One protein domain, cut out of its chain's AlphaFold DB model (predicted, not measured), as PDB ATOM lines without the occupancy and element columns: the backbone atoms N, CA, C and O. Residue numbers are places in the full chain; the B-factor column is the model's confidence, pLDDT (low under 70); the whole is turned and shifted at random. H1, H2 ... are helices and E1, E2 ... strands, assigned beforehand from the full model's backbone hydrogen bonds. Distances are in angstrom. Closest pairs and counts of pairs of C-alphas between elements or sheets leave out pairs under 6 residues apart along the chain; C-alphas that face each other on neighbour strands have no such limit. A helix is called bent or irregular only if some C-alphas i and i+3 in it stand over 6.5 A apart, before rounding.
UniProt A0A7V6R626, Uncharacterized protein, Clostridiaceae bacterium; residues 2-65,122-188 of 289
ATOM      1  N   ALA A   2     -16.051 -13.041  -4.949       53.91
ATOM      2  CA  ALA A   2     -16.891 -13.673  -5.987       53.91
ATOM      3  C   ALA A   2     -18.391 -13.293  -5.935       53.91
ATOM      4  O   ALA A   2     -18.998 -13.095  -6.978       53.91
ATOM      5  N   GLY A   3     -18.980 -13.137  -4.740       57.94
ATOM      6  CA  GLY A   3     -20.383 -12.713  -4.592       57.94
ATOM      7  C   GLY A   3     -20.646 -11.282  -5.076       57.94
ATOM      8  O   GLY A   3     -21.639 -11.044  -5.752       57.94
ATOM      9  N   ILE A   4     -19.712 -10.357  -4.816       59.28
ATOM     10  CA  ILE A   4     -19.769  -8.975  -5.324       59.28
ATOM     11  C   ILE A   4     -19.743  -8.997  -6.847       59.28
ATOM     12  O   ILE A   4     -20.579  -8.360  -7.464       59.28
ATOM     13  N   LEU A   5     -18.835  -9.777  -7.439       59.56
ATOM     14  CA  LEU A   5     -18.646  -9.852  -8.888       59.56
ATOM     15  C   LEU A   5     -19.858 -10.458  -9.619       59.56
ATOM     16  O   LEU A   5     -20.186 -10.040 -10.725       59.56
ATOM     17  N   LEU A   6     -20.550 -11.414  -8.992       60.53
ATOM     18  CA  LEU A   6     -21.776 -12.010  -9.531       60.53
ATOM     19  C   LEU A   6     -22.981 -11.066  -9.427       60.53
ATOM     20  O   LEU A   6     -23.805 -11.031 -10.342       60.53
ATOM     21  N   LEU A   7     -23.077 -10.278  -8.353       62.72
ATOM     22  CA  LEU A   7     -24.141  -9.286  -8.187       62.72
ATOM     23  C   LEU A   7     -23.942  -8.060  -9.065       62.72
ATOM     24  O   LEU A   7     -24.856  -7.677  -9.791       62.72
ATOM     25  N   THR A   8     -22.742  -7.480  -9.053       62.56
ATOM     26  CA  THR A   8     -22.403  -6.372  -9.949       62.56
ATOM     27  C   THR A   8     -22.482  -6.821 -11.400       62.56
ATOM     28  O   THR A   8     -22.998  -6.073 -12.223       62.56
ATOM     29  N   GLY A   9     -22.092  -8.064 -11.700       61.56
ATOM     30  CA  GLY A   9     -22.349  -8.709 -12.984       61.56
ATOM     31  C   GLY A   9     -23.839  -8.738 -13.310       61.56
ATOM     32  O   GLY A   9     -24.248  -8.194 -14.319       61.56
ATOM     33  N   SER A  10     -24.693  -9.273 -12.446       61.66
ATOM     34  CA  SER A  10     -26.131  -9.392 -12.742       61.66
ATOM     35  C   SER A  10     -26.847  -8.041 -12.910       61.66
ATOM     36  O   SER A  10     -27.798  -7.943 -13.687       61.66
ATOM     37  N   VAL A  11     -26.369  -6.997 -12.229       68.81
ATOM     38  CA  VAL A  11     -26.898  -5.625 -12.307       68.81
ATOM     39  C   VAL A  11     -26.384  -4.874 -13.534       68.81
ATOM     40  O   VAL A  11     -27.172  -4.303 -14.290       68.81
ATOM     41  N   LEU A  12     -25.068  -4.866 -13.757       71.56
ATOM     42  CA  LEU A  12     -24.437  -4.063 -14.808       71.56
ATOM     43  C   LEU A  12     -24.456  -4.763 -16.165       71.56
ATOM     44  O   LEU A  12     -24.432  -4.093 -17.198       71.56
ATOM     45  N   LEU A  13     -24.523  -6.094 -16.200       74.12
ATOM     46  CA  LEU A  13     -24.426  -6.850 -17.443       74.12
ATOM     47  C   LEU A  13     -25.542  -6.503 -18.438       74.12
ATOM     48  O   LEU A  13     -25.199  -6.217 -19.583       74.12
ATOM     49  N   PRO A  14     -26.830  -6.382 -18.068       76.62
ATOM     50  CA  PRO A  14     -27.835  -5.926 -19.026       76.62
ATOM     51  C   PRO A  14     -27.535  -4.530 -19.584       76.62
ATOM     52  O   PRO A  14     -27.638  -4.327 -20.790       76.62
ATOM     53  N   ILE A  15     -27.048  -3.593 -18.765       77.19
ATOM     54  CA  ILE A  15     -26.669  -2.252 -19.241       77.19
ATOM     55  C   ILE A  15     -25.523  -2.348 -20.256       77.19
ATOM     56  O   ILE A  15     -25.611  -1.765 -21.337       77.19
ATOM     57  N   THR A  16     -24.477  -3.125 -19.958       78.81
ATOM     58  CA  THR A  16     -23.343  -3.308 -20.884       78.81
ATOM     59  C   THR A  16     -23.780  -3.918 -22.214       78.81
ATOM     60  O   THR A  16     -23.410  -3.406 -23.269       78.81
ATOM     61  N   PHE A  17     -24.638  -4.941 -22.195       75.12
ATOM     62  CA  PHE A  17     -25.195  -5.533 -23.411       75.12
ATOM     63  C   PHE A  17     -26.099  -4.556 -24.172       75.12
ATOM     64  O   PHE A  17     -26.054  -4.535 -25.403       75.12
ATOM     65  N   GLY A  18     -26.843  -3.695 -23.475       72.88
ATOM     66  CA  GLY A  18     -27.597  -2.595 -24.080       72.88
ATOM     67  C   GLY A  18     -26.710  -1.591 -24.810       72.88
ATOM     68  O   GLY A  18     -26.986  -1.258 -25.965       72.88
ATOM     69  N   VAL A  19     -25.606  -1.171 -24.191       80.44
ATOM     70  CA  VAL A  19     -24.624  -0.264 -24.810       80.44
ATOM     71  C   VAL A  19     -23.936  -0.928 -26.006       80.44
ATOM     72  O   VAL A  19     -23.835  -0.318 -27.071       80.44
ATOM     73  N   ILE A  20     -23.534  -2.196 -25.888       80.69
ATOM     74  CA  ILE A  20     -22.941  -2.954 -27.002       80.69
ATOM     75  C   ILE A  20     -23.940  -3.057 -28.166       80.69
ATOM     76  O   ILE A  20     -23.588  -2.772 -29.313       80.69
ATOM     77  N   CYS A  21     -25.204  -3.391 -27.888       74.12
ATOM     78  CA  CYS A  21     -26.254  -3.451 -28.908       74.12
ATOM     79  C   CYS A  21     -26.521  -2.092 -29.566       74.12
ATOM     80  O   CYS A  21     -26.859  -2.053 -30.750       74.12
ATOM     81  N   TYR A  22     -26.348  -0.994 -28.826       78.56
ATOM     82  CA  TYR A  22     -26.466   0.364 -29.349       78.56
ATOM     83  C   TYR A  22     -25.321   0.728 -30.305       78.56
ATOM     84  O   TYR A  22     -25.550   1.332 -31.355       78.56
ATOM     85  N   MET A  23     -24.086   0.327 -29.983       80.94
ATOM     86  CA  MET A  23     -22.908   0.603 -30.818       80.94
ATOM     87  C   MET A  23     -22.889  -0.222 -32.116       80.94
ATOM     88  O   MET A  23     -22.346   0.222 -33.135       80.94
ATOM     89  N   ILE A  24     -23.489  -1.416 -32.117       81.75
ATOM     90  CA  ILE A  24     -23.505  -2.304 -33.285       81.75
ATOM     91  C   ILE A  24     -24.543  -1.837 -34.315       81.75
ATOM     92  O   ILE A  24     -25.749  -2.017 -34.163       81.75
ATOM     93  N   LYS A  25     -24.053  -1.334 -35.452       70.31
ATOM     94  CA  LYS A  25     -24.899  -0.916 -36.588       70.31
ATOM     95  C   LYS A  25     -25.424  -2.086 -37.433       70.31
ATOM     96  O   LYS A  25     -26.423  -1.941 -38.131       70.31
ATOM     97  N   LYS A  26     -24.761  -3.252 -37.406       76.06
ATOM     98  CA  LYS A  26     -25.115  -4.418 -38.239       76.06
ATOM     99  C   LYS A  26     -26.136  -5.313 -37.529       76.06
ATOM    100  O   LYS A  26     -25.792  -5.998 -36.569       76.06
ATOM    101  N   GLY A  27     -27.358  -5.385 -38.065       73.06
ATOM    102  CA  GLY A  27     -28.486  -6.105 -37.450       73.06
ATOM    103  C   GLY A  27     -28.195  -7.564 -37.070       73.06
ATOM    104  O   GLY A  27     -28.457  -7.955 -35.941       73.06
ATOM    105  N   ARG A  28     -27.553  -8.355 -37.948       77.56
ATOM    106  CA  ARG A  28     -27.218  -9.767 -37.643       77.56
ATOM    107  C   ARG A  28     -26.295  -9.933 -36.428       77.56
ATOM    108  O   ARG A  28     -26.482 -10.872 -35.668       77.56
ATOM    109  N   ILE A  29     -25.307  -9.048 -36.257       80.69
ATOM    110  CA  ILE A  29     -24.359  -9.124 -35.131       80.69
ATOM    111  C   ILE A  29     -25.068  -8.718 -33.840       80.69
ATOM    112  O   ILE A  29     -24.918  -9.380 -32.821       80.69
ATOM    113  N   ARG A  30     -25.894  -7.670 -33.890       78.31
ATOM    114  CA  ARG A  30     -26.670  -7.218 -32.733       78.31
ATOM    115  C   ARG A  30     -27.643  -8.293 -32.249       78.31
ATOM    116  O   ARG A  30     -27.729  -8.540 -31.056       78.31
ATOM    117  N   ASP A  31     -28.327  -8.962 -33.171       75.06
ATOM    118  CA  ASP A  31     -29.281 -10.014 -32.824       75.06
ATOM    119  C   ASP A  31     -28.567 -11.247 -32.228       75.06
ATOM    120  O   ASP A  31     -29.095 -11.886 -31.321       75.06
ATOM    121  N   PHE A  32     -27.337 -11.541 -32.670       82.25
ATOM    122  CA  PHE A  32     -26.482 -12.552 -32.040       82.25
ATOM    123  C   PHE A  32     -26.046 -12.144 -30.625       82.25
ATOM    124  O   PHE A  32     -26.142 -12.949 -29.705       82.25
ATOM    125  N   VAL A  33     -25.626 -10.889 -30.423       82.06
ATOM    126  CA  VAL A  33     -25.266 -10.362 -29.093       82.06
ATOM    127  C   VAL A  33     -26.465 -10.382 -28.139       82.06
ATOM    128  O   VAL A  33     -26.321 -10.759 -26.979       82.06
ATOM    129  N   ALA A  34     -27.657 -10.046 -28.630       73.62
ATOM    130  CA  ALA A  34     -28.898 -10.110 -27.867       73.62
ATOM    131  C   ALA A  34     -29.289 -11.556 -27.492       73.62
ATOM    132  O   ALA A  34     -29.797 -11.792 -26.398       73.62
ATOM    133  N   ALA A  35     -29.013 -12.540 -28.353       76.56
ATOM    134  CA  ALA A  35     -29.180 -13.956 -28.013       76.56
ATOM    135  C   ALA A  35     -28.127 -14.438 -26.995       76.56
ATOM    136  O   ALA A  35     -28.457 -15.160 -26.054       76.56
ATOM    137  N   LEU A  36     -26.873 -13.992 -27.145       83.19
ATOM    138  CA  LEU A  36     -25.779 -14.302 -26.223       83.19
ATOM    139  C   LEU A  36     -26.055 -13.765 -24.813       83.19
ATOM    140  O   LEU A  36     -25.798 -14.469 -23.839       83.19
ATOM    141  N   PHE A  37     -26.633 -12.564 -24.705       79.44
ATOM    142  CA  PHE A  37     -27.092 -11.995 -23.436       79.44
ATOM    143  C   PHE A  37     -27.959 -12.984 -22.653       79.44
ATOM    144  O   PHE A  37     -27.709 -13.220 -21.475       79.44
ATOM    145  N   GLY A  38     -28.922 -13.621 -23.322       71.19
ATOM    146  CA  GLY A  38     -29.806 -14.610 -22.711       71.19
ATOM    147  C   GLY A  38     -29.083 -15.772 -22.049       71.19
ATOM    148  O   GLY A  38     -29.381 -16.132 -20.912       71.19
ATOM    149  N   ILE A  39     -28.105 -16.333 -22.759       78.69
ATOM    150  CA  ILE A  39     -27.312 -17.471 -22.284       78.69
ATOM    151  C   ILE A  39     -26.457 -17.056 -21.083       78.69
ATOM    152  O   ILE A  39     -26.432 -17.750 -20.067       78.69
ATOM    153  N   VAL A  40     -25.787 -15.905 -21.179       81.81
ATOM    154  CA  VAL A  40     -24.918 -15.386 -20.113       81.81
ATOM    155  C   VAL A  40     -25.723 -15.076 -18.849       81.81
ATOM    156  O   VAL A  40     -25.296 -15.398 -17.742       81.81
ATOM    157  N   VAL A  41     -26.913 -14.503 -19.009       75.81
ATOM    158  CA  VAL A  41     -27.822 -14.187 -17.906       75.81
ATOM    159  C   VAL A  41     -28.347 -15.442 -17.212       75.81
ATOM    160  O   VAL A  41     -28.353 -15.492 -15.982       75.81
ATOM    161  N   LEU A  42     -28.741 -16.470 -17.970       76.25
ATOM    162  CA  LEU A  42     -29.152 -17.757 -17.399       76.25
ATOM    163  C   LEU A  42     -28.014 -18.402 -16.599       76.25
ATOM    164  O   LEU A  42     -28.230 -18.856 -15.476       76.25
ATOM    165  N   ALA A  43     -26.792 -18.388 -17.137       81.50
ATOM    166  CA  ALA A  43     -25.619 -18.922 -16.449       81.50
ATOM    167  C   ALA A  43     -25.309 -18.164 -15.145       81.50
ATOM    168  O   ALA A  43     -25.031 -18.788 -14.119       81.50
ATOM    169  N   LEU A  44     -25.403 -16.829 -15.155       77.75
ATOM    170  CA  LEU A  44     -25.228 -16.010 -13.951       77.75
ATOM    171  C   LEU A  44     -26.286 -16.302 -12.890       77.75
ATOM    172  O   LEU A  44     -25.969 -16.355 -11.704       77.75
ATOM    173  N   ASN A  45     -27.532 -16.509 -13.308       75.75
ATOM    174  CA  ASN A  45     -28.620 -16.793 -12.392       75.75
ATOM    175  C   ASN A  45     -28.445 -18.151 -11.688       75.75
ATOM    176  O   ASN A  45     -28.541 -18.226 -10.463       75.75
ATOM    177  N   ILE A  46     -28.064 -19.190 -12.438       80.56
ATOM    178  CA  ILE A  46     -27.722 -20.508 -11.879       80.56
ATOM    179  C   ILE A  46     -26.548 -20.388 -10.896       80.56
ATOM    180  O   ILE A  46     -26.588 -20.958  -9.806       80.56
ATOM    181  N   ALA A  47     -25.521 -19.604 -11.243       81.12
ATOM    182  CA  ALA A  47     -24.372 -19.374 -10.370       81.12
ATOM    183  C   ALA A  47     -24.742 -18.622  -9.077       81.12
ATOM    184  O   ALA A  47     -24.199 -18.927  -8.013       81.12
ATOM    185  N   LEU A  48     -25.666 -17.656  -9.144       75.44
ATOM    186  CA  LEU A  48     -26.200 -16.972  -7.964       75.44
ATOM    187  C   LEU A  48     -26.991 -17.929  -7.066       75.44
ATOM    188  O   LEU A  48     -26.823 -17.886  -5.846       75.44
ATOM    189  N   PHE A  49     -27.799 -18.814  -7.653       78.44
ATOM    190  CA  PHE A  49     -28.583 -19.798  -6.909       78.44
ATOM    191  C   PHE A  49     -27.693 -20.829  -6.194       78.44
ATOM    192  O   PHE A  49     -27.863 -21.059  -4.996       78.44
ATOM    193  N   ASP A  50     -26.682 -21.381  -6.878       81.06
ATOM    194  CA  ASP A  50     -25.706 -22.304  -6.269       81.06
ATOM    195  C   ASP A  50     -24.940 -21.633  -5.115       81.06
ATOM    196  O   ASP A  50     -24.751 -22.209  -4.042       81.06
ATOM    197  N   ARG A  51     -24.547 -20.366  -5.289       76.56
ATOM    198  CA  ARG A  51     -23.885 -19.596  -4.227       76.56
ATOM    199  C   ARG A  51     -24.787 -19.350  -3.025       76.56
ATOM    200  O   ARG A  51     -24.300 -19.473  -1.902       76.56
ATOM    201  N   LEU A  52     -26.057 -19.021  -3.243       76.44
ATOM    202  CA  LEU A  52     -27.023 -18.812  -2.166       76.44
ATOM    203  C   LEU A  52     -27.228 -20.095  -1.349       76.44
ATOM    204  O   LEU A  52     -27.208 -20.048  -0.117       76.44
ATOM    205  N   PHE A  53     -27.342 -21.237  -2.033       78.88
ATOM    206  CA  PHE A  53     -27.504 -22.542  -1.395       78.88
ATOM    207  C   PHE A  53     -26.286 -22.902  -0.532       78.88
ATOM    208  O   PHE A  53     -26.426 -23.320   0.616       78.88
ATOM    209  N   ARG A  54     -25.071 -22.646  -1.038       79.31
ATOM    210  CA  ARG A  54     -23.820 -22.853  -0.284       79.31
ATOM    211  C   ARG A  54     -23.631 -21.875   0.878       79.31
ATOM    212  O   ARG A  54     -22.928 -22.205   1.826       79.31
ATOM    213  N   ALA A  55     -24.215 -20.680   0.803       71.75
ATOM    214  CA  ALA A  55     -24.105 -19.645   1.832       71.75
ATOM    215  C   ALA A  55     -25.099 -19.820   2.998       71.75
ATOM    216  O   ALA A  55     -25.102 -19.003   3.913       71.75
ATOM    217  N   GLY A  56     -25.944 -20.859   2.982       66.69
ATOM    218  CA  GLY A  56     -26.933 -21.089   4.040       66.69
ATOM    219  C   GLY A  56     -28.180 -20.206   3.929       66.69
ATOM    220  O   GLY A  56     -28.940 -20.100   4.888       66.69
ATOM    221  N   GLY A  57     -28.420 -19.599   2.760       65.62
ATOM    222  CA  GLY A  57     -29.712 -19.013   2.405       65.62
ATOM    223  C   GLY A  57     -29.877 -17.502   2.517       65.62
ATOM    224  O   GLY A  57     -30.872 -16.985   2.015       65.62
ATOM    225  N   VAL A  58     -28.914 -16.783   3.095       68.25
ATOM    226  CA  VAL A  58     -28.858 -15.314   3.037       68.25
ATOM    227  C   VAL A  58     -27.404 -14.882   2.952       68.25
ATOM    228  O   VAL A  58     -26.567 -15.358   3.720       68.25
ATOM    229  N   PHE A  59     -27.094 -13.946   2.060       68.94
ATOM    230  CA  PHE A  59     -25.814 -13.250   2.109       68.94
ATOM    231  C   PHE A  59     -26.008 -11.745   1.931       68.94
ATOM    232  O   PHE A  59     -26.698 -11.278   1.026       68.94
ATOM    233  N   SER A  60     -25.389 -10.981   2.827       65.62
ATOM    234  CA  SER A  60     -25.376  -9.523   2.795       65.62
ATOM    235  C   SER A  60     -24.047  -9.041   2.231       65.62
ATOM    236  O   SER A  60     -22.981  -9.380   2.755       65.62
ATOM    237  N   ILE A  61     -24.099  -8.226   1.187       64.62
ATOM    238  CA  ILE A  61     -22.927  -7.544   0.653       64.62
ATOM    239  C   ILE A  61     -23.021  -6.087   1.074       64.62
ATOM    240  O   ILE A  61     -23.755  -5.311   0.469       64.62
ATOM    241  N   ALA A  62     -22.265  -5.719   2.103       59.66
ATOM    242  CA  ALA A  62     -22.019  -4.320   2.412       59.66
ATOM    243  C   ALA A  62     -20.900  -3.807   1.497       59.66
ATOM    244  O   ALA A  62     -19.809  -4.388   1.459       59.66
ATOM    245  N   ILE A  63     -21.149  -2.717   0.768       60.22
ATOM    246  CA  ILE A  63     -20.084  -1.971   0.087       60.22
ATOM    247  C   ILE A  63     -19.329  -1.190   1.172       60.22
ATOM    248  O   ILE A  63     -19.600  -0.016   1.404       60.22
ATOM    249  N   LYS A  64     -18.447  -1.892   1.898       49.31
ATOM    250  CA  LYS A  64     -17.832  -1.369   3.123       49.31
ATOM    251  C   LYS A  64     -16.693  -0.374   2.868       49.31
ATOM    252  O   LYS A  64     -16.529   0.567   3.632       49.31
ATOM    253  N   ASP A  65     -15.995  -0.527   1.739       48.94
ATOM    254  CA  ASP A  65     -14.736   0.175   1.436       48.94
ATOM    255  C   ASP A  65     -14.658   0.618  -0.039       48.94
ATOM    256  O   ASP A  65     -13.749   0.253  -0.786       48.94
ATOM    257  N   PRO A 122     -24.829   0.969   1.318       53.62
ATOM    258  CA  PRO A 122     -25.743   0.078   0.628       53.62
ATOM    259  C   PRO A 122     -25.387  -1.374   0.954       53.62
ATOM    260  O   PRO A 122     -24.295  -1.860   0.635       53.62
ATOM    261  N   VAL A 123     -26.319  -2.048   1.627       63.66
ATOM    262  CA  VAL A 123     -26.287  -3.488   1.831       63.66
ATOM    263  C   VAL A 123     -27.161  -4.081   0.738       63.66
ATOM    264  O   VAL A 123     -28.367  -3.869   0.713       63.66
ATOM    265  N   PHE A 124     -26.567  -4.805  -0.203       68.50
ATOM    266  CA  PHE A 124     -27.365  -5.707  -1.023       68.50
ATOM    267  C   PHE A 124     -27.667  -6.927  -0.165       68.50
ATOM    268  O   PHE A 124     -26.744  -7.647   0.230       68.50
ATOM    269  N   ILE A 125     -28.941  -7.128   0.160       68.06
ATOM    270  CA  ILE A 125     -29.397  -8.327   0.854       68.06
ATOM    271  C   ILE A 125     -29.938  -9.261  -0.213       68.06
ATOM    272  O   ILE A 125     -30.901  -8.940  -0.906       68.06
ATOM    273  N   VAL A 126     -29.290 -10.412  -0.363       69.44
ATOM    274  CA  VAL A 126     -29.736 -11.440  -1.295       69.44
ATOM    275  C   VAL A 126     -30.213 -12.640  -0.501       69.44
ATOM    276  O   VAL A 126     -29.430 -13.338   0.148       69.44
ATOM    277  N   ASP A 127     -31.523 -12.845  -0.556       73.38
ATOM    278  CA  ASP A 127     -32.241 -13.968   0.022       73.38
ATOM    279  C   ASP A 127     -32.881 -14.829  -1.085       73.38
ATOM    280  O   ASP A 127     -32.805 -14.528  -2.284       73.38
ATOM    281  N   TYR A 128     -33.515 -15.935  -0.690       73.94
ATOM    282  CA  TYR A 128     -34.207 -16.818  -1.635       73.94
ATOM    283  C   TYR A 128     -35.312 -16.099  -2.415       73.94
ATOM    284  O   TYR A 128     -35.546 -16.427  -3.583       73.94
ATOM    285  N   GLN A 129     -35.972 -15.110  -1.809       75.12
ATOM    286  CA  GLN A 129     -37.055 -14.371  -2.447       75.12
ATOM    287  C   GLN A 129     -36.523 -13.468  -3.566       75.12
ATOM    288  O   GLN A 129     -36.997 -13.561  -4.702       75.12
ATOM    289  N   ALA A 130     -35.503 -12.661  -3.285       76.44
ATOM    290  CA  ALA A 130     -34.854 -11.779  -4.244       76.44
ATOM    291  C   ALA A 130     -34.272 -12.567  -5.422       76.44
ATOM    292  O   ALA A 130     -34.516 -12.209  -6.575       76.44
ATOM    293  N   VAL A 131     -33.577 -13.688  -5.170       77.38
ATOM    294  CA  VAL A 131     -33.044 -14.531  -6.257       77.38
ATOM    295  C   VAL A 131     -34.168 -15.121  -7.101       77.38
ATOM    296  O   VAL A 131     -34.075 -15.086  -8.327       77.38
ATOM    297  N   THR A 132     -35.246 -15.618  -6.494       79.56
ATOM    298  CA  THR A 132     -36.364 -16.212  -7.247       79.56
ATOM    299  C   THR A 132     -37.035 -15.185  -8.163       79.56
ATOM    300  O   THR A 132     -37.220 -15.447  -9.354       79.56
ATOM    301  N   VAL A 133     -37.341 -13.990  -7.647       81.06
ATOM    302  CA  VAL A 133     -37.969 -12.917  -8.438       81.06
ATOM    303  C   VAL A 133     -37.024 -12.417  -9.530       81.06
ATOM    304  O   VAL A 133     -37.441 -12.264 -10.680       81.06
ATOM    305  N   ASN A 134     -35.741 -12.233  -9.214       79.88
ATOM    306  CA  ASN A 134     -34.728 -11.867 -10.198       79.88
ATOM    307  C   ASN A 134     -34.642 -12.907 -11.331       79.88
ATOM    308  O   ASN A 134     -34.674 -12.559 -12.509       79.88
ATOM    309  N   SER A 135     -34.640 -14.197 -10.992       79.62
ATOM    310  CA  SER A 135     -34.645 -15.291 -11.976       79.62
ATOM    311  C   SER A 135     -35.827 -15.190 -12.935       79.62
ATOM    312  O   SER A 135     -35.647 -15.268 -14.151       79.62
ATOM    313  N   ALA A 136     -37.027 -14.941 -12.407       83.88
ATOM    314  CA  ALA A 136     -38.219 -14.751 -13.226       83.88
ATOM    315  C   ALA A 136     -38.092 -13.531 -14.158       83.88
ATOM    316  O   ALA A 136     -38.372 -13.644 -15.353       83.88
ATOM    317  N   ILE A 137     -37.613 -12.388 -13.649       83.44
ATOM    318  CA  ILE A 137     -37.391 -11.167 -14.447       83.44
ATOM    319  C   ILE A 137     -36.408 -11.432 -15.590       83.44
ATOM    320  O   ILE A 137     -36.652 -11.020 -16.724       83.44
ATOM    321  N   LEU A 138     -35.313 -12.134 -15.313       81.44
ATOM    322  CA  LEU A 138     -34.279 -12.433 -16.298       81.44
ATOM    323  C   LEU A 138     -34.780 -13.390 -17.392       81.44
ATOM    324  O   LEU A 138     -34.503 -13.162 -18.573       81.44
ATOM    325  N   VAL A 139     -35.572 -14.405 -17.033       83.00
ATOM    326  CA  VAL A 139     -36.219 -15.310 -18.001       83.00
ATOM    327  C   VAL A 139     -37.210 -14.552 -18.886       83.00
ATOM    328  O   VAL A 139     -37.175 -14.684 -20.112       83.00
ATOM    329  N   VAL A 140     -38.059 -13.706 -18.299       84.94
ATOM    330  CA  VAL A 140     -38.986 -12.859 -19.067       84.94
ATOM    331  C   VAL A 140     -38.220 -11.882 -19.963       84.94
ATOM    332  O   VAL A 140     -38.595 -11.682 -21.120       84.94
ATOM    333  N   GLY A 141     -37.113 -11.320 -19.474       82.62
ATOM    334  CA  GLY A 141     -36.223 -10.450 -20.241       82.62
ATOM    335  C   GLY A 141     -35.615 -11.149 -21.458       82.62
ATOM    336  O   GLY A 141     -35.568 -10.565 -22.543       82.62
ATOM    337  N   LEU A 142     -35.225 -12.419 -21.317       82.75
ATOM    338  CA  LEU A 142     -34.745 -13.250 -22.423       82.75
ATOM    339  C   LEU A 142     -35.831 -13.472 -23.482       82.75
ATOM    340  O   LEU A 142     -35.605 -13.195 -24.662       82.75
ATOM    341  N   ILE A 143     -37.018 -13.923 -23.066       85.50
ATOM    342  CA  ILE A 143     -38.151 -14.153 -23.978       85.50
ATOM    343  C   ILE A 143     -38.493 -12.860 -24.728       85.50
ATOM    344  O   ILE A 143     -38.613 -12.862 -25.956       85.50
ATOM    345  N   THR A 144     -38.573 -11.744 -23.999       84.44
ATOM    346  CA  THR A 144     -38.840 -10.414 -24.562       84.44
ATOM    347  C   THR A 144     -37.785 -10.036 -25.595       84.44
ATOM    348  O   THR A 144     -38.133  -9.638 -26.701       84.44
ATOM    349  N   THR A 145     -36.501 -10.234 -25.293       83.06
ATOM    350  CA  THR A 145     -35.396  -9.921 -26.211       83.06
ATOM    351  C   THR A 145     -35.504 -10.707 -27.521       83.06
ATOM    352  O   THR A 145     -35.397 -10.127 -28.604       83.06
ATOM    353  N   VAL A 146     -35.769 -12.016 -27.445       83.50
ATOM    354  CA  VAL A 146     -35.941 -12.872 -28.634       83.50
ATOM    355  C   VAL A 146     -37.151 -12.430 -29.459       83.50
ATOM    356  O   VAL A 146     -37.076 -12.352 -30.689       83.50
ATOM    357  N   PHE A 147     -38.255 -12.093 -28.792       84.06
ATOM    358  CA  PHE A 147     -39.462 -11.609 -29.453       84.06
ATOM    359  C   PHE A 147     -39.228 -10.262 -30.156       84.06
ATOM    360  O   PHE A 147     -39.584 -10.100 -31.329       84.06
ATOM    361  N   THR A 148     -38.553  -9.324 -29.485       82.69
ATOM    362  CA  THR A 148     -38.198  -8.004 -30.021       82.69
ATOM    363  C   THR A 148     -37.392  -8.104 -31.313       82.69
ATOM    364  O   THR A 148     -37.667  -7.342 -32.242       82.69
ATOM    365  N   ILE A 149     -36.456  -9.057 -31.427       81.00
ATOM    366  CA  ILE A 149     -35.659  -9.258 -32.652       81.00
ATOM    367  C   ILE A 149     -36.555  -9.452 -33.871       81.00
ATOM    368  O   ILE A 149     -36.369  -8.796 -34.900       81.00
ATOM    369  N   ARG A 150     -37.544 -10.342 -33.776       81.69
ATOM    370  CA  ARG A 150     -38.437 -10.624 -34.904       81.69
ATOM    371  C   ARG A 150     -39.443  -9.498 -35.117       81.69
ATOM    372  O   ARG A 150     -39.662  -9.103 -36.263       81.69
ATOM    373  N   TYR A 151     -40.001  -8.970 -34.031       83.44
ATOM    374  CA  TYR A 151     -40.979  -7.888 -34.065       83.44
ATOM    375  C   TYR A 151     -40.415  -6.635 -34.744       83.44
ATOM    376  O   TYR A 151     -40.982  -6.154 -35.723       83.44
ATOM    377  N   MET A 152     -39.240  -6.165 -34.315       79.00
ATOM    378  CA  MET A 152     -38.654  -4.931 -34.836       79.00
ATOM    379  C   MET A 152     -38.183  -5.024 -36.283       79.00
ATOM    380  O   MET A 152     -38.234  -4.030 -37.005       79.00
ATOM    381  N   ARG A 153     -37.728  -6.199 -36.737       78.94
ATOM    382  CA  ARG A 153     -37.382  -6.389 -38.154       78.94
ATOM    383  C   ARG A 153     -38.615  -6.286 -39.053       78.94
ATOM    384  O   ARG A 153     -38.517  -5.726 -40.141       78.94
ATOM    385  N   GLY A 154     -39.751  -6.839 -38.623       77.69
ATOM    386  CA  GLY A 154     -41.020  -6.703 -39.344       77.69
ATOM    387  C   GLY A 154     -41.537  -5.265 -39.311       77.69
ATOM    388  O   GLY A 154     -41.939  -4.726 -40.336       77.69
ATOM    389  N   TYR A 155     -41.436  -4.627 -38.149       76.25
ATOM    390  CA  TYR A 155     -41.882  -3.258 -37.923       76.25
ATOM    391  C   TYR A 155     -41.144  -2.228 -38.792       76.25
ATOM    392  O   TYR A 155     -41.780  -1.478 -39.530       76.25
ATOM    393  N   GLU A 156     -39.804  -2.234 -38.783       78.44
ATOM    394  CA  GLU A 156     -39.014  -1.305 -39.607       78.44
ATOM    395  C   GLU A 156     -39.238  -1.520 -41.110       78.44
ATOM    396  O   GLU A 156     -39.233  -0.556 -41.875       78.44
ATOM    397  N   ARG A 157     -39.480  -2.770 -41.533       76.31
ATOM    398  CA  ARG A 157     -39.802  -3.091 -42.929       76.31
ATOM    399  C   ARG A 157     -41.149  -2.503 -43.346       76.31
ATOM    400  O   ARG A 157     -41.247  -1.972 -44.445       76.31
ATOM    401  N   ASN A 158     -42.157  -2.582 -42.479       75.75
ATOM    402  CA  ASN A 158     -43.499  -2.073 -42.768       75.75
ATOM    403  C   ASN A 158     -43.549  -0.538 -42.816       75.75
ATOM    404  O   ASN A 158     -44.324   0.017 -43.585       75.75
ATOM    405  N   LEU A 159     -42.720   0.146 -42.021       72.38
ATOM    406  CA  LEU A 159     -42.662   1.613 -41.977       72.38
ATOM    407  C   LEU A 159     -41.692   2.234 -42.990       72.38
ATOM    408  O   LEU A 159     -41.651   3.454 -43.118       72.38
ATOM    409  N   GLY A 160     -40.889   1.428 -43.694       64.44
ATOM    410  CA  GLY A 160     -39.927   1.934 -44.678       64.44
ATOM    411  C   GLY A 160     -38.886   2.892 -44.082       64.44
ATOM    412  O   GLY A 160     -38.430   3.815 -44.760       64.44
ATOM    413  N   LEU A 161     -38.525   2.711 -42.807       66.12
ATOM    414  CA  LEU A 161     -37.632   3.624 -42.092       66.12
ATOM    415  C   LEU A 161     -36.242   3.664 -42.747       66.12
ATOM    416  O   LEU A 161     -35.558   2.649 -42.856       66.12
ATOM    417  N   LYS A 162     -35.788   4.869 -43.127       58.53
ATOM    418  CA  LYS A 162     -34.456   5.096 -43.730       58.53
ATOM    419  C   LYS A 162     -33.298   4.847 -42.755       58.53
ATOM    420  O   LYS A 162     -32.173   4.605 -43.187       58.53
ATOM    421  N   ARG A 163     -33.552   4.919 -41.443       65.00
ATOM    422  CA  ARG A 163     -32.568   4.685 -40.377       65.00
ATOM    423  C   ARG A 163     -33.169   3.761 -39.324       65.00
ATOM    424  O   ARG A 163     -34.240   4.044 -38.801       65.00
ATOM    425  N   SER A 164     -32.457   2.679 -39.008       70.31
ATOM    426  CA  SER A 164     -32.885   1.712 -37.995       70.31
ATOM    427  C   SER A 164     -32.876   2.353 -36.606       70.31
ATOM    428  O   SER A 164     -31.854   2.893 -36.172       70.31
ATOM    429  N   ALA A 165     -34.013   2.288 -35.919       74.19
ATOM    430  CA  ALA A 165     -34.193   2.767 -34.552       74.19
ATOM    431  C   ALA A 165     -34.021   1.629 -33.523       74.19
ATOM    432  O   ALA A 165     -33.924   1.878 -32.319       74.19
ATOM    433  N   GLN A 166     -33.910   0.380 -33.994       76.19
ATOM    434  CA  GLN A 166     -33.648  -0.804 -33.174       76.19
ATOM    435  C   GLN A 166     -32.519  -0.636 -32.133       76.19
ATOM    436  O   GLN A 166     -32.739  -1.065 -31.002       76.19
ATOM    437  N   PRO A 167     -31.340  -0.038 -32.427       80.06
ATOM    438  CA  PRO A 167     -30.269   0.080 -31.431       80.06
ATOM    439  C   PRO A 167     -30.707   0.843 -30.171       80.06
ATOM    440  O   PRO A 167     -30.418   0.406 -29.057       80.06
ATOM    441  N   SER A 168     -31.459   1.936 -30.333       80.00
ATOM    442  CA  SER A 168     -32.000   2.719 -29.215       80.00
ATOM    443  C   SER A 168     -33.047   1.933 -28.427       80.00
ATOM    444  O   SER A 168     -33.065   1.995 -27.202       80.00
ATOM    445  N   TYR A 169     -33.886   1.148 -29.111       83.56
ATOM    446  CA  TYR A 169     -34.876   0.303 -28.442       83.56
ATOM    447  C   TYR A 169     -34.224  -0.761 -27.555       83.56
ATOM    448  O   TYR A 169     -34.621  -0.927 -26.406       83.56
ATOM    449  N   TYR A 170     -33.194  -1.452 -28.058       82.62
ATOM    450  CA  TYR A 170     -32.467  -2.447 -27.266       82.62
ATOM    451  C   TYR A 170     -31.799  -1.826 -26.044       82.62
ATOM    452  O   TYR A 170     -31.872  -2.406 -24.965       82.62
ATOM    453  N   LEU A 171     -31.198  -0.640 -26.188       85.81
ATOM    454  CA  LEU A 171     -30.600   0.064 -25.055       85.81
ATOM    455  C   LEU A 171     -31.628   0.270 -23.940       85.81
ATOM    456  O   LEU A 171     -31.372  -0.096 -22.794       85.81
ATOM    457  N   VAL A 172     -32.809   0.790 -24.277       86.69
ATOM    458  CA  VAL A 172     -33.864   1.056 -23.290       86.69
ATOM    459  C   VAL A 172     -34.452  -0.239 -22.726       86.69
ATOM    460  O   VAL A 172     -34.687  -0.324 -21.522       86.69
ATOM    461  N   LEU A 173     -34.627  -1.273 -23.554       86.56
ATOM    462  CA  LEU A 173     -35.105  -2.586 -23.115       86.56
ATOM    463  C   LEU A 173     -34.167  -3.201 -22.067       86.56
ATOM    464  O   LEU A 173     -34.611  -3.574 -20.982       86.56
ATOM    465  N   PHE A 174     -32.869  -3.273 -22.362       86.88
ATOM    466  CA  PHE A 174     -31.904  -3.866 -21.438       86.88
ATOM    467  C   PHE A 174     -31.670  -3.004 -20.193       86.88
ATOM    468  O   PHE A 174     -31.493  -3.546 -19.101       86.88
ATOM    469  N   THR A 175     -31.741  -1.676 -20.326       87.94
ATOM    470  CA  THR A 175     -31.701  -0.759 -19.175       87.94
ATOM    471  C   THR A 175     -32.896  -0.992 -18.254       87.94
ATOM    472  O   THR A 175     -32.726  -1.062 -17.039       87.94
ATOM    473  N   SER A 176     -34.088  -1.206 -18.821       87.38
ATOM    474  CA  SER A 176     -35.289  -1.548 -18.054       87.38
ATOM    475  C   SER A 176     -35.113  -2.857 -17.277       87.38
ATOM    476  O   SER A 176     -35.363  -2.897 -16.074       87.38
ATOM    477  N   ILE A 177     -34.603  -3.911 -17.929       86.19
ATOM    478  CA  ILE A 177     -34.347  -5.212 -17.285       86.19
ATOM    479  C   ILE A 177     -33.355  -5.061 -16.121       86.19
ATOM    480  O   ILE A 177     -33.598  -5.596 -15.039       86.19
ATOM    481  N   SER A 178     -32.270  -4.301 -16.309       86.12
ATOM    482  CA  SER A 178     -31.309  -4.012 -15.233       86.12
ATOM    483  C   SER A 178     -31.946  -3.248 -14.071       86.12
ATOM    484  O   SER A 178     -31.758  -3.631 -12.916       86.12
ATOM    485  N   ALA A 179     -32.728  -2.204 -14.354       86.25
ATOM    486  CA  ALA A 179     -33.363  -1.396 -13.317       86.25
ATOM    487  C   ALA A 179     -34.323  -2.232 -12.456       86.25
ATOM    488  O   ALA A 179     -34.272  -2.157 -11.229       86.25
ATOM    489  N   VAL A 180     -35.155  -3.072 -13.084       85.56
ATOM    490  CA  VAL A 180     -36.096  -3.939 -12.355       85.56
ATOM    491  C   VAL A 180     -35.359  -5.027 -11.572       85.56
ATOM    492  O   VAL A 180     -35.712  -5.271 -10.424       85.56
ATOM    493  N   ASN A 181     -34.309  -5.632 -12.134       84.06
ATOM    494  CA  ASN A 181     -33.474  -6.591 -11.408       84.06
ATOM    495  C   ASN A 181     -32.842  -5.943 -10.162       84.06
ATOM    496  O   ASN A 181     -33.017  -6.427  -9.045       84.06
ATOM    497  N   THR A 182     -32.192  -4.790 -10.327       82.88
ATOM    498  CA  THR A 182     -31.505  -4.097  -9.224       82.88
ATOM    499  C   THR A 182     -32.467  -3.679  -8.117       82.88
ATOM    500  O   THR A 182     -32.122  -3.753  -6.939       82.88
ATOM    501  N   LEU A 183     -33.703  -3.321  -8.468       84.12
ATOM    502  CA  LEU A 183     -34.751  -3.018  -7.498       84.12
ATOM    503  C   LEU A 183     -35.036  -4.198  -6.550       84.12
ATOM    504  O   LEU A 183     -35.310  -3.959  -5.380       84.12
ATOM    505  N   THR A 184     -34.942  -5.450  -7.016       80.38
ATOM    506  CA  THR A 184     -35.283  -6.643  -6.205       80.38
ATOM    507  C   THR A 184     -34.251  -7.027  -5.149       80.38
ATOM    508  O   THR A 184     -34.597  -7.689  -4.179       80.38
ATOM    509  N   ILE A 185     -32.995  -6.627  -5.337       77.25
ATOM    510  CA  ILE A 185     -31.854  -6.991  -4.474       77.25
ATOM    511  C   ILE A 185     -31.414  -5.842  -3.555       77.25
ATOM    512  O   ILE A 185     -30.510  -5.995  -2.733       77.25
ATOM    513  N   THR A 186     -31.990  -4.659  -3.759       79.50
ATOM    514  CA  THR A 186     -31.629  -3.436  -3.048       79.50
ATOM    515  C   THR A 186     -32.396  -3.360  -1.734       79.50
ATOM    516  O   THR A 186     -33.619  -3.403  -1.732       79.50
ATOM    517  N   ASP A 187     -31.679  -3.173  -0.627       79.00
ATOM    518  CA  ASP A 187     -32.277  -3.031   0.708       79.00
ATOM    519  C   ASP A 187     -32.647  -1.578   1.067       79.00
ATOM    520  O   ASP A 187     -33.468  -1.327   1.945       79.00
ATOM    521  N   ASN A 188     -32.038  -0.599   0.390       80.25
ATOM    522  CA  ASN A 188     -32.258   0.821   0.651       80.25
ATOM    523  C   ASN A 188     -33.491   1.341  -0.106       80.25
ATOM    524  O   ASN A 188     -33.506   1.386  -1.340       80.25
TER     525      ASN A 188
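What this domain is: This is residues 2 to 65 and 122 to 188 of the 289 residues of an uncharacterized protein of Clostridiaceae bacterium (UniProt A0A7V6R626). Four helices stand side by side in a long up-and-down bundle, H1b, H2, H3 and H4, each running against the one before it in the chain. A ribbon of two short antiparallel strands, E1 and E2, crosses one end of the bundle, and residues 157 to 163 stick out at the other. The 131 printed residues hold named elements in the order H1, H2, E1, E2, H3, H4, mostly helix by class. The whole is a rod of 55 by 26 by 21 A, only just compact and close to loose, with a radius of gyration of the C-alphas of 16.4 A.

How they stand to each other: Start at H1, residues 2 to 23, assigned as one helix by its hydrogen bonds but bent: C-alphas 11 and 14 are 6.8 A apart, and its arms H1a, residues 2 to 11, and H1b, residues 14 to 23, stand at a steep tilt of 53 degrees. H2, residues 27 to 54, touches H1b with residues 30 to 37 alone, closest at the C-alphas of Cys 21 and Arg 30, 5.4 A; the two form a helical hairpin at 13 degrees. Next look at E1, residues 58 to 62, and E2, residues 123 to 127, antiparallel neighbours with N 61 and O 124 at 2.9 A and N 59 and O 126 at 3.1 A, within hydrogen-bond range. H3, residues 128 to 159, touches H2, closest at the C-alphas of Gly 38 and Leu 142, 5.1 A, at a shallow tilt of 7 degrees, opposite ways. H4, residues 166 to 185, forms a helical hairpin with H3 and touches H1b, closest at the C-alphas of Gly 18 and Leu 171, 4.1 A. H2 and H4 are near each other, while H1b and H3 are apart. Every O i to N i+4 pair is within hydrogen-bond range in H1a and H1b; H2 has 22 of 24, H3 27 of 28 and H4 15 of 16.

Where its parts are: Find C-alpha 2 at (-16.891, -13.673, -5.987), where H1a begins. H2 runs 41.0 A from Gly 27 to Arg 54. H3 begins at C-alpha 128, (-34.207, -16.818, -1.635), has a kink of 32 degrees near residue 148 and spans 45.2 A. H4 covers 29.4 A and ends at C-alpha 185, (-31.854, -6.991, -4.474). E1 measures 13.0 A and E2 12.2 A.

The domain as a whole: The C-alphas of Gly 56 and Gly 160, the two farthest apart, are 55.4 A apart. Residues 66 to 121 are not printed, and C-alphas 65 and 122 stand 11.0 A apart across this cut, which lies in the link from E1 to E2. Of the links printed whole, H3 to H4 is short and the others are tight. Look for pLDDT under 70 at residues 2 to 11, 56 to 65, 122 to 126 and 160 to 163; the mean of the printed part is 75.7.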